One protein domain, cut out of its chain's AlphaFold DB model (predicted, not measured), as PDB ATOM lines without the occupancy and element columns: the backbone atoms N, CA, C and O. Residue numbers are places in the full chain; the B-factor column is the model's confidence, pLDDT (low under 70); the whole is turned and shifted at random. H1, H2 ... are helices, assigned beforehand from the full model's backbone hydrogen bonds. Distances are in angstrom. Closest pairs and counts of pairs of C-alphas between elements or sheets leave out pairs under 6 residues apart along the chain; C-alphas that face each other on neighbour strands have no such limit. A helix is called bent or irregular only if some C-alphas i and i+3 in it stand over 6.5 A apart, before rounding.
ATOM      1  N   GLU A 155     167.796 172.889 119.875       87.75
ATOM      2  CA  GLU A 155     167.958 171.979 121.003       87.75
ATOM      3  C   GLU A 155     169.433 171.612 121.215       87.75
ATOM      4  O   GLU A 155     169.930 171.654 122.341       87.75
ATOM      5  N   LEU A 156     170.167 171.359 120.134       86.75
ATOM      6  CA  LEU A 156     171.593 171.079 120.134       86.75
ATOM      7  C   LEU A 156     172.378 172.298 120.595       86.75
ATOM      8  O   LEU A 156     173.234 172.176 121.468       86.75
ATOM      9  N   CYS A 157     172.066 173.487 120.075       89.25
ATOM     10  CA  CYS A 157     172.684 174.722 120.558       89.25
ATOM     11  C   CYS A 157     172.493 174.886 122.073       89.25
ATOM     12  O   CYS A 157     173.447 175.211 122.781       89.25
ATOM     13  N   ALA A 158     171.291 174.605 122.585       90.94
ATOM     14  CA  ALA A 158     170.992 174.682 124.011       90.94
ATOM     15  C   ALA A 158     171.676 173.580 124.840       90.94
ATOM     16  O   ALA A 158     172.009 173.818 126.001       90.94
ATOM     17  N   CYS A 159     171.894 172.386 124.283       92.56
ATOM     18  CA  CYS A 159     172.501 171.267 125.005       92.56
ATOM     19  C   CYS A 159     174.033 171.341 125.074       92.56
ATOM     20  O   CYS A 159     174.646 170.713 125.940       92.56
ATOM     21  N   LEU A 160     174.670 172.067 124.150       91.81
ATOM     22  CA  LEU A 160     176.121 172.054 123.980       91.81
ATOM     23  C   LEU A 160     176.925 172.516 125.204       91.81
ATOM     24  O   LEU A 160     177.907 171.834 125.497       91.81
ATOM     25  N   PRO A 161     176.558 173.578 125.950       91.94
ATOM     26  CA  PRO A 161     177.287 173.971 127.160       91.94
ATOM     27  C   PRO A 161     177.328 172.861 128.209       91.94
ATOM     28  O   PRO A 161     178.408 172.449 128.635       91.94
ATOM     29  N   GLY A 162     176.157 172.315 128.558       92.81
ATOM     30  CA  GLY A 162     176.043 171.230 129.527       92.81
ATOM     31  C   GLY A 162     176.785 169.981 129.059       92.81
ATOM     32  O   GLY A 162     177.568 169.404 129.808       92.81
ATOM     33  N   PHE A 163     176.623 169.595 127.791       93.62
ATOM     34  CA  PHE A 163     177.336 168.453 127.218       93.62
ATOM     35  C   PHE A 163     178.861 168.652 127.183       93.62
ATOM     36  O   PHE A 163     179.623 167.718 127.455       93.62
ATOM     37  N   HIS A 164     179.338 169.846 126.833       91.62
ATOM     38  CA  HIS A 164     180.763 170.150 126.737       91.62
ATOM     39  C   HIS A 164     181.438 170.098 128.106       91.62
ATOM     40  O   HIS A 164     182.438 169.388 128.241       91.62
ATOM     41  N   GLY A 165     180.833 170.738 129.112       90.31
ATOM     42  CA  GLY A 165     181.283 170.665 130.502       90.31
ATOM     43  C   GLY A 165     181.192 169.248 131.071       90.31
ATOM     44  O   GLY A 165     182.117 168.783 131.728       90.31
ATOM     45  N   PHE A 166     180.137 168.496 130.759       90.88
ATOM     46  CA  PHE A 166     179.977 167.122 131.247       90.88
ATOM     47  C   PHE A 166     180.949 166.122 130.606       90.88
ATOM     48  O   PHE A 166     181.388 165.169 131.243       90.88
ATOM     49  N   SER A 167     181.290 166.315 129.329       87.69
ATOM     50  CA  SER A 167     182.195 165.428 128.582       87.69
ATOM     51  C   SER A 167     183.685 165.754 128.755       87.69
ATOM     52  O   SER A 167     184.520 165.070 128.149       87.69
ATOM     53  N   GLY A 168     184.011 166.769 129.561       84.06
ATOM     54  CA  GLY A 168     185.363 167.248 129.846       84.06
ATOM     55  C   GLY A 168     185.715 168.516 129.066       84.06
ATOM     56  O   GLY A 168     185.974 168.424 127.865       84.06
ATOM     57  N   CYS A 169     185.730 169.675 129.719       84.94
ATOM     58  CA  CYS A 169     186.283 170.945 129.226       84.94
ATOM     59  C   CYS A 169     187.572 171.293 129.990       84.94
ATOM     60  O   CYS A 169     188.159 170.418 130.625       84.94
ATOM     61  N   ASP A 170     188.023 172.545 129.954       79.62
ATOM     62  CA  ASP A 170     189.238 172.951 130.667       79.62
ATOM     63  C   ASP A 170     189.088 172.844 132.200       79.62
ATOM     64  O   ASP A 170     190.058 172.550 132.902       79.62
ATOM     65  N   SER A 171     187.863 172.971 132.723       77.19
ATOM     66  CA  SER A 171     187.561 172.856 134.160       77.19
ATOM     67  C   SER A 171     187.119 171.457 134.608       77.19
ATOM     68  O   SER A 171     186.984 171.214 135.809       77.19
ATOM     69  N   THR A 172     186.858 170.520 133.688       83.69
ATOM     70  CA  THR A 172     186.308 169.195 134.021       83.69
ATOM     71  C   THR A 172     187.078 168.056 133.361       83.69
ATOM     72  O   THR A 172     187.575 168.140 132.244       83.69
ATOM     73  N   SER A 173     187.179 166.923 134.057       82.81
ATOM     74  CA  SER A 173     187.877 165.755 133.513       82.81
ATOM     75  C   SER A 173     187.075 165.070 132.406       82.81
ATOM     76  O   SER A 173     185.855 164.949 132.478       82.81
ATOM     77  N   ALA A 174     187.778 164.538 131.407       84.56
ATOM     78  CA  ALA A 174     187.175 163.667 130.404       84.56
ATOM     79  C   ALA A 174     186.876 162.266 130.969       84.56
ATOM     80  O   ALA A 174     187.552 161.772 131.874       84.56
ATOM     81  N   PHE A 175     185.911 161.575 130.364       83.62
ATOM     82  CA  PHE A 175     185.590 160.188 130.699       83.62
ATOM     83  C   PHE A 175     186.752 159.227 130.391       83.62
ATOM     84  O   PHE A 175     187.314 159.217 129.288       83.62
ATOM     85  N   LEU A 176     187.076 158.354 131.350       84.12
ATOM     86  CA  LEU A 176     188.155 157.372 131.240       84.12
ATOM     87  C   LEU A 176     187.998 156.476 129.995       84.12
ATOM     88  O   LEU A 176     187.035 155.730 129.838       84.12
ATOM     89  N   GLY A 177     188.970 156.534 129.080       85.88
ATOM     90  CA  GLY A 177     188.959 155.736 127.844       85.88
ATOM     91  C   GLY A 177     187.904 156.164 126.804       85.88
ATOM     92  O   GLY A 177     187.662 155.449 125.815       85.88
ATOM     93  N   LYS A 178     187.264 157.328 126.995       82.25
ATOM     94  CA  LYS A 178     186.219 157.864 126.114       82.25
ATOM     95  C   LYS A 178     186.524 159.327 125.753       82.25
ATOM     96  O   LYS A 178     186.117 160.254 126.435       82.25
ATOM     97  N   GLY A 179     187.205 159.544 124.625       79.00
ATOM     98  CA  GLY A 179     187.335 160.893 124.053       79.00
ATOM     99  C   GLY A 179     185.995 161.426 123.526       79.00
ATOM    100  O   GLY A 179     185.123 160.622 123.190       79.00
ATOM    101  N   LYS A 180     185.859 162.757 123.379       81.44
ATOM    102  CA  LYS A 180     184.611 163.486 123.033       81.44
ATOM    103  C   LYS A 180     183.787 162.902 121.874       81.44
ATOM    104  O   LYS A 180     182.565 162.983 121.893       81.44
ATOM    105  N   VAL A 181     184.424 162.235 120.910       83.00
ATOM    106  CA  VAL A 181     183.737 161.544 119.801       83.00
ATOM    107  C   VAL A 181     182.759 160.467 120.290       83.00
ATOM    108  O   VAL A 181     181.692 160.309 119.702       83.00
ATOM    109  N   LYS A 182     183.100 159.705 121.339       85.00
ATOM    110  CA  LYS A 182     182.230 158.631 121.852       85.00
ATOM    111  C   LYS A 182     180.980 159.190 122.555       85.00
ATOM    112  O   LYS A 182     179.894 158.811 122.122       85.00
ATOM    113  N   PRO A 183     181.088 160.096 123.552       88.69
ATOM    114  CA  PRO A 183     179.926 160.782 124.117       88.69
ATOM    115  C   PRO A 183     179.084 161.485 123.051       88.69
ATOM    116  O   PRO A 183     177.866 161.382 123.081       88.69
ATOM    117  N   TRP A 184     179.715 162.121 122.059       88.38
ATOM    118  CA  TRP A 184     178.981 162.798 120.988       88.38
ATOM    119  C   TRP A 184     178.115 161.822 120.189       88.38
ATOM    120  O   TRP A 184     176.915 162.027 120.052       88.38
ATOM    121  N   LYS A 185     178.690 160.703 119.730       85.12
ATOM    122  CA  LYS A 185     177.920 159.659 119.037       85.12
ATOM    123  C   LYS A 185     176.790 159.103 119.905       85.12
ATOM    124  O   LYS A 185     175.708 158.848 119.389       85.12
ATOM    125  N   ALA A 186     177.032 158.917 121.202       87.12
ATOM    126  CA  ALA A 186     176.015 158.442 122.135       87.12
ATOM    127  C   ALA A 186     174.835 159.422 122.249       87.12
ATOM    128  O   ALA A 186     173.688 158.979 122.182       87.12
ATOM    129  N   LEU A 187     175.113 160.729 122.335       87.62
ATOM    130  CA  LEU A 187     174.103 161.792 122.319       87.62
ATOM    131  C   LEU A 187     173.298 161.778 121.015       87.62
ATOM    132  O   LEU A 187     172.074 161.770 121.051       87.62
ATOM    133  N   GLN A 188     173.973 161.682 119.866       84.56
ATOM    134  CA  GLN A 188     173.300 161.638 118.563       84.56
ATOM    135  C   GLN A 188     172.380 160.423 118.395       84.56
ATOM    136  O   GLN A 188     171.329 160.531 117.773       84.56
ATOM    137  N   MET A 189     172.766 159.263 118.935       87.38
ATOM    138  CA  MET A 189     171.936 158.053 118.902       87.38
ATOM    139  C   MET A 189     170.790 158.084 119.920       87.38
ATOM    140  O   MET A 189     169.878 157.270 119.824       87.38
ATOM    141  N   ASN A 190     170.832 158.992 120.898       90.06
ATOM    142  CA  ASN A 190     169.846 159.083 121.969       90.06
ATOM    143  C   ASN A 190     169.434 160.553 122.193       90.06
ATOM    144  O   ASN A 190     169.782 161.126 123.231       90.06
ATOM    145  N   PRO A 191     168.674 161.164 121.261       88.12
ATOM    146  CA  PRO A 191     168.356 162.595 121.294       88.12
ATOM    147  C   PRO A 191     167.652 163.069 122.568       88.12
ATOM    148  O   PRO A 191     167.831 164.212 122.954       88.12
ATOM    149  N   ARG A 192     166.959 162.181 123.301       91.81
ATOM    150  CA  ARG A 192     166.372 162.486 124.623       91.81
ATOM    151  C   ARG A 192     167.356 163.113 125.619       91.81
ATOM    152  O   ARG A 192     166.948 163.799 126.546       91.81
ATOM    153  N   PHE A 193     168.656 162.847 125.464       93.62
ATOM    154  CA  PHE A 193     169.673 163.439 126.329       93.62
ATOM    155  C   PHE A 193     170.014 164.885 125.956       93.62
ATOM    156  O   PHE A 193     170.628 165.556 126.775       93.62
ATOM    157  N   MET A 194     169.620 165.389 124.783       91.94
ATOM    158  CA  MET A 194     169.803 166.800 124.425       91.94
ATOM    159  C   MET A 194     169.004 167.694 125.371       91.94
ATOM    160  O   MET A 194     169.590 168.585 125.984       91.94
ATOM    161  N   GLU A 195     167.724 167.386 125.603       94.00
ATOM    162  CA  GLU A 195     166.915 168.078 126.607       94.00
ATOM    163  C   GLU A 195     167.567 168.029 128.000       94.00
ATOM    164  O   GLU A 195     167.724 169.073 128.636       94.00
ATOM    165  N   ILE A 196     168.033 166.853 128.439       94.38
ATOM    166  CA  ILE A 196     168.715 166.661 129.734       94.38
ATOM    167  C   ILE A 196     169.972 167.542 129.829       94.38
ATOM    168  O   ILE A 196     170.144 168.288 130.792       94.38
ATOM    169  N   PHE A 197     170.842 167.512 128.816       94.88
ATOM    170  CA  PHE A 197     172.054 168.334 128.789       94.88
ATOM    171  C   PHE A 197     171.753 169.826 128.682       94.88
ATOM    172  O   PHE A 197     172.530 170.628 129.189       94.88
ATOM    173  N   SER A 198     170.627 170.206 128.077       93.00
ATOM    174  CA  SER A 198     170.205 171.605 128.012       93.00
ATOM    175  C   SER A 198     169.844 172.178 129.382       93.00
ATOM    176  O   SER A 198     169.922 173.392 129.566       93.00
ATOM    177  N   GLN A 199     169.444 171.327 130.333       93.25
ATOM    178  CA  GLN A 199     169.112 171.722 131.704       93.25
ATOM    179  C   GLN A 199     170.362 171.875 132.579       93.25
ATOM    180  O   GLN A 199     170.368 172.681 133.512       93.25
ATOM    181  N   LEU A 200     171.432 171.137 132.272       90.88
ATOM    182  CA  LEU A 200     172.675 171.176 133.034       90.88
ATOM    183  C   LEU A 200     173.350 172.551 132.914       90.88
ATOM    184  O   LEU A 200     173.700 172.989 131.821       90.88
ATOM    185  N   GLY A 201     173.545 173.217 134.055       85.81
ATOM    186  CA  GLY A 201     174.132 174.560 134.132       85.81
ATOM    187  C   GLY A 201     173.122 175.713 134.088       85.81
ATOM    188  O   GLY A 201     173.536 176.868 134.113       85.81
ATOM    189  N   ARG A 202     171.805 175.441 134.054       87.75
ATOM    190  CA  ARG A 202     170.766 176.493 134.156       87.75
ATOM    191  C   ARG A 202     170.553 177.021 135.577       87.75
ATOM    192  O   ARG A 202     170.036 178.123 135.740       87.75
ATOM    193  N   SER A 203     170.924 176.245 136.588       86.81
ATOM    194  CA  SER A 203     170.843 176.595 138.008       86.81
ATOM    195  C   SER A 203     172.137 176.207 138.716       86.81
ATOM    196  O   SER A 203     172.843 175.299 138.279       86.81
ATOM    197  N   ALA A 204     172.442 176.898 139.818       81.25
ATOM    198  CA  ALA A 204     173.597 176.574 140.656       81.25
ATOM    199  C   ALA A 204     173.449 175.199 141.331       81.25
ATOM    200  O   ALA A 204     174.423 174.467 141.479       81.25
ATOM    201  N   GLU A 205     172.222 174.843 141.712       86.62
ATOM    202  CA  GLU A 205     171.888 173.534 142.264       86.62
ATOM    203  C   GLU A 205     171.450 172.582 141.149       86.62
ATOM    204  O   GLU A 205     170.711 172.968 140.239       86.62
ATOM    205  N   VAL A 206     171.895 171.329 141.231       85.62
ATOM    206  CA  VAL A 206     171.533 170.257 140.295       85.62
ATOM    207  C   VAL A 206     170.562 169.324 141.013       85.62
ATOM    208  O   VAL A 206     170.886 168.829 142.089       85.62
ATOM    209  N   SER A 207     169.382 169.086 140.437       88.31
ATOM    210  CA  SER A 207     168.386 168.193 141.041       88.31
ATOM    211  C   SER A 207     168.823 166.726 140.988       88.31
ATOM    212  O   SER A 207     169.497 166.300 140.045       88.31
ATOM    213  N   ASP A 208     168.371 165.927 141.956       88.50
ATOM    214  CA  ASP A 208     168.634 164.481 141.987       88.50
ATOM    215  C   ASP A 208     168.147 163.780 140.707       88.50
ATOM    216  O   ASP A 208     168.815 162.898 140.170       88.50
ATOM    217  N   GLU A 209     167.013 164.219 140.161       91.69
ATOM    218  CA  GLU A 209     166.441 163.719 138.904       91.69
ATOM    219  C   GLU A 209     167.380 163.951 137.710       91.69
ATOM    220  O   GLU A 209     167.577 163.060 136.873       91.69
ATOM    221  N   LEU A 210     168.001 165.134 137.644       86.06
ATOM    222  CA  LEU A 210     168.973 165.476 136.610       86.06
ATOM    223  C   LEU A 210     170.262 164.661 136.788       86.06
ATOM    224  O   LEU A 210     170.793 164.141 135.805       86.06
ATOM    225  N   VAL A 211     170.723 164.462 138.027       86.00
ATOM    226  CA  VAL A 211     171.876 163.597 138.334       86.00
ATOM    227  C   VAL A 211     171.623 162.155 137.881       86.00
ATOM    228  O   VAL A 211     172.468 161.575 137.199       86.00
ATOM    229  N   VAL A 212     170.454 161.582 138.188       89.19
ATOM    230  CA  VAL A 212     170.069 160.223 137.758       89.19
ATOM    231  C   VAL A 212     170.019 160.120 136.230       89.19
ATOM    232  O   VAL A 212     170.523 159.157 135.639       89.19
ATOM    233  N   SER A 213     169.464 161.134 135.568       91.06
ATOM    234  CA  SER A 213     169.366 161.189 134.107       91.06
ATOM    235  C   SER A 213     170.747 161.253 133.440       91.06
ATOM    236  O   SER A 213     171.027 160.507 132.498       91.06
ATOM    237  N   LEU A 214     171.656 162.074 133.969       90.25
ATOM    238  CA  LEU A 214     173.047 162.153 133.515       90.25
ATOM    239  C   LEU A 214     173.821 160.859 133.813       90.25
ATOM    240  O   LEU A 214     174.583 160.387 132.968       90.25
ATOM    241  N   GLY A 215     173.580 160.227 134.965       87.69
ATOM    242  CA  GLY A 215     174.133 158.913 135.304       87.69
ATOM    243  C   GLY A 215     173.720 157.834 134.302       87.69
ATOM    244  O   GLY A 215     174.552 157.049 133.848       87.69
ATOM    245  N   THR A 216     172.466 157.866 133.848       91.50
ATOM    246  CA  THR A 216     171.956 156.962 132.805       91.50
ATOM    247  C   THR A 216     172.718 157.124 131.486       91.50
ATOM    248  O   THR A 216     173.022 156.135 130.811       91.50
ATOM    249  N   PHE A 217     173.089 158.357 131.122       91.44
ATOM    250  CA  PHE A 217     173.937 158.610 129.955       91.44
ATOM    251  C   PHE A 217     175.345 158.017 130.119       91.44
ATOM    252  O   PHE A 217     175.908 157.473 129.166       91.44
ATOM    253  N   VAL A 218     175.915 158.075 131.326       90.12
ATOM    254  CA  VAL A 218     177.220 157.466 131.624       90.12
ATOM    255  C   VAL A 218     177.149 155.942 131.508       90.12
ATOM    256  O   VAL A 218     177.994 155.358 130.831       90.12
ATOM    257  N   CYS A 219     176.128 155.291 132.075       88.62
ATOM    258  CA  CYS A 219     175.918 153.842 131.927       88.62
ATOM    259  C   CYS A 219     175.868 153.429 130.447       88.62
ATOM    260  O   CYS A 219     176.604 152.535 130.017       88.62
ATOM    261  N   LEU A 220     175.087 154.159 129.641       88.50
ATOM    262  CA  LEU A 220     175.016 153.976 128.190       88.50
ATOM    263  C   LEU A 220     176.402 154.117 127.526       88.50
ATOM    264  O   LEU A 220     176.780 153.297 126.687       88.50
ATOM    265  N   LEU A 221     177.193 155.122 127.911       86.06
ATOM    266  CA  LEU A 221     178.529 155.365 127.356       86.06
ATOM    267  C   LEU A 221     179.518 154.216 127.634       86.06
ATOM    268  O   LEU A 221     180.415 153.953 126.815       86.06
ATOM    269  N   TYR A 222     179.389 153.539 128.777       85.44
ATOM    270  CA  TYR A 222     180.246 152.415 129.168       85.44
ATOM    271  C   TYR A 222     179.716 151.041 128.752       85.44
ATOM    272  O   TYR A 222     180.450 150.065 128.885       85.44
ATOM    273  N   GLY A 223     178.551 150.985 128.104       76.56
ATOM    274  CA  GLY A 223     177.998 149.749 127.554       76.56
ATOM    275  C   GLY A 223     177.228 148.919 128.575       76.56
ATOM    276  O   GLY A 223     177.029 147.729 128.350       76.56
ATOM    277  N   GLU A 224     176.782 149.527 129.674       61.09
ATOM    278  CA  GLU A 224     175.783 148.890 130.523       61.09
ATOM    279  C   GLU A 224     174.407 149.035 129.866       61.09
ATOM    280  O   GLU A 224     173.996 150.129 129.467       61.09
ATOM    281  N   HIS A 225     173.710 147.910 129.695       50.16
ATOM    282  CA  HIS A 225     172.382 147.875 129.095       50.16
ATOM    283  C   HIS A 225     171.381 148.618 129.984       50.16
ATOM    284  O   HIS A 225     170.807 148.052 130.909       50.16
ATOM    285  N   VAL A 226     171.121 149.883 129.662       47.59
ATOM    286  CA  VAL A 226     169.927 150.575 130.145       47.59
ATOM    287  C   VAL A 226     168.749 150.022 129.343       47.59
ATOM    288  O   VAL A 226     168.596 150.326 128.161       47.59
ATOM    289  N   LEU A 227     167.941 149.162 129.964       41.19
ATOM    290  CA  LEU A 227     166.690 148.665 129.391       41.19
ATOM    291  C   LEU A 227     165.718 149.833 129.192       41.19
ATOM    292  O   LEU A 227     164.968 150.136 130.108       41.19
ATOM    293  N   MET A 228     165.698 150.471 128.019       43.84
ATOM    294  CA  MET A 228     164.548 151.258 127.557       43.84
ATOM    295  C   MET A 228     164.444 151.231 126.029       43.84
ATOM    296  O   MET A 228     165.420 151.470 125.322       43.84
ATOM    297  N   SER A 229     163.242 150.930 125.539       39.69
ATOM    298  CA  SER A 229     162.859 150.890 124.127       39.69
ATOM    299  C   SER A 229     163.049 152.250 123.450       39.69
ATOM    300  O   SER A 229     162.497 153.244 123.922       39.69
ATOM    301  N   ALA A 230     163.773 152.287 122.332       44.00
ATOM    302  CA  ALA A 230     163.854 153.453 121.460       44.00
ATOM    303  C   ALA A 230     163.303 153.096 120.073       44.00
ATOM    304  O   ALA A 230     163.815 152.191 119.410       44.00
ATOM    305  N   ASP A 231     162.265 153.817 119.648       35.50
ATOM    306  CA  ASP A 231     161.803 153.842 118.262       35.50
ATOM    307  C   ASP A 231     162.868 154.521 117.387       35.50
ATOM    308  O   ASP A 231     163.314 155.634 117.657       35.50
ATOM    309  N   THR A 232     163.301 153.834 116.331       38.34
ATOM    310  CA  THR A 232     164.424 154.231 115.458       38.34
ATOM    311  C   THR A 232     163.978 154.940 114.171       38.34
ATOM    312  O   THR A 232     164.720 155.002 113.192       38.34
ATOM    313  N   SER A 233     162.779 155.522 114.142       33.66
ATOM    314  CA  SER A 233     162.144 156.005 112.906       33.66
ATOM    315  C   SER A 233     162.601 157.384 112.392       33.66
ATOM    316  O   SER A 233     162.056 157.860 111.400       33.66
ATOM    317  N   PHE A 234     163.638 158.011 112.963       35.94
ATOM    318  CA  PHE A 234     164.098 159.348 112.532       35.94
ATOM    319  C   PHE A 234     165.337 159.366 111.608       35.94
ATOM    320  O   PHE A 234     165.804 160.427 111.194       35.94
ATOM    321  N   LEU A 235     165.882 158.205 111.225       34.34
ATOM    322  CA  LEU A 235     167.132 158.110 110.452       34.34
ATOM    323  C   LEU A 235     166.954 158.208 108.923       34.34
ATOM    324  O   LEU A 235     167.410 157.334 108.190       34.34
ATOM    325  N   SER A 236     166.359 159.294 108.414       32.56
ATOM    326  CA  SER A 236     166.393 159.566 106.960       32.56
ATOM    327  C   SER A 236     166.784 160.982 106.515       32.56
ATOM    328  O   SER A 236     166.790 161.222 105.311       32.56
ATOM    329  N   GLN A 237     167.188 161.908 107.401       36.00
ATOM    330  CA  GLN A 237     167.509 163.290 106.968       36.00
ATOM    331  C   GLN A 237     168.745 163.975 107.591       36.00
ATOM    332  O   GLN A 237     168.876 165.190 107.493       36.00
ATOM    333  N   ALA A 238     169.714 163.251 108.161       34.41
ATOM    334  CA  ALA A 238     170.940 163.869 108.695       34.41
ATOM    335  C   ALA A 238     172.188 163.539 107.859       34.41
ATOM    336  O   ALA A 238     173.092 162.827 108.291       34.41
ATOM    337  N   SER A 239     172.261 164.083 106.647       40.25
ATOM    338  CA  SER A 239     173.495 164.126 105.858       40.25
ATOM    339  C   SER A 239     173.870 165.589 105.646       40.25
ATOM    340  O   SER A 239     173.122 166.286 104.973       40.25
ATOM    341  N   ILE A 240     175.013 166.006 106.219       38.25
ATOM    342  CA  ILE A 240     175.794 167.257 106.014       38.25
ATOM    343  C   ILE A 240     176.153 168.031 107.320       38.25
ATOM    344  O   ILE A 240     177.333 168.357 107.464       38.25
TER     345      ILE A 240
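AT A GLANCE: This is residues 155 to 240 of the 270 residues of an uncharacterized protein of Paramuricea clavata (UniProt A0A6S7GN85). Four helices cross one another in a small cluster: the short H3 packs on both the longest helix, H4, and H1, and H2 packs on the last part of H4. An unnamed tail, residues 223 to 240, runs on from H4 along the outside, and residues 203 to 208 stick out. The printed part has 86 residues, with helices H1, H2, H3 and H4 in chain order and no named strand, all helix in class. It is compact, with a radius of gyration of the C-alphas of 13.2 A and spans of 37 by 30 by 26 A.

IN THESE COORDINATES: H4, residues 208 to 222, is 21.1 A long, from C-alpha 208 at (168.634, 164.481, 141.987) to C-alpha 222 at (180.246, 152.415, 129.168). H3 is residues 192 to 199, 12.0 A. H1, residues 155 to 166, is 16.5 A long and begins at C-alpha 155 at (167.958, 171.979, 121.003); it is irregular, with C-alphas 158 and 161 7.1 A apart. H2 is residues 181 to 189, 12.3 A.

HOW THE PARTS SIT: H4 touches H3 at a steep tilt of 47 degrees, opposite ways; their closest C-alphas, of Leu 210 and Ile 196, are 7.0 A apart. With residues 220 to 221 alone H4 touches H2, closest at the C-alphas of Leu 221 and Pro 183, 6.5 A; they run opposite ways at a steep tilt of 68 degrees, only just short of about perpendicular. H3 touches H1 about perpendicular, at 73 degrees, the C-alphas of Ser 198 and Cys 159 being closest at 3.8 A. H1 and H4 are apart. In H2 and H4 every O i to N i+4 pair is within hydrogen-bond range; in H1 6 of 8 are, in H3 3 of 4.

THE WHOLE: The C-alphas of Ala 204 and Ser 236 are farthest apart, 38.4 A. The printed part has no cut. The link from H1 to H2 is long. Residues 224 to 240 have pLDDT under 70.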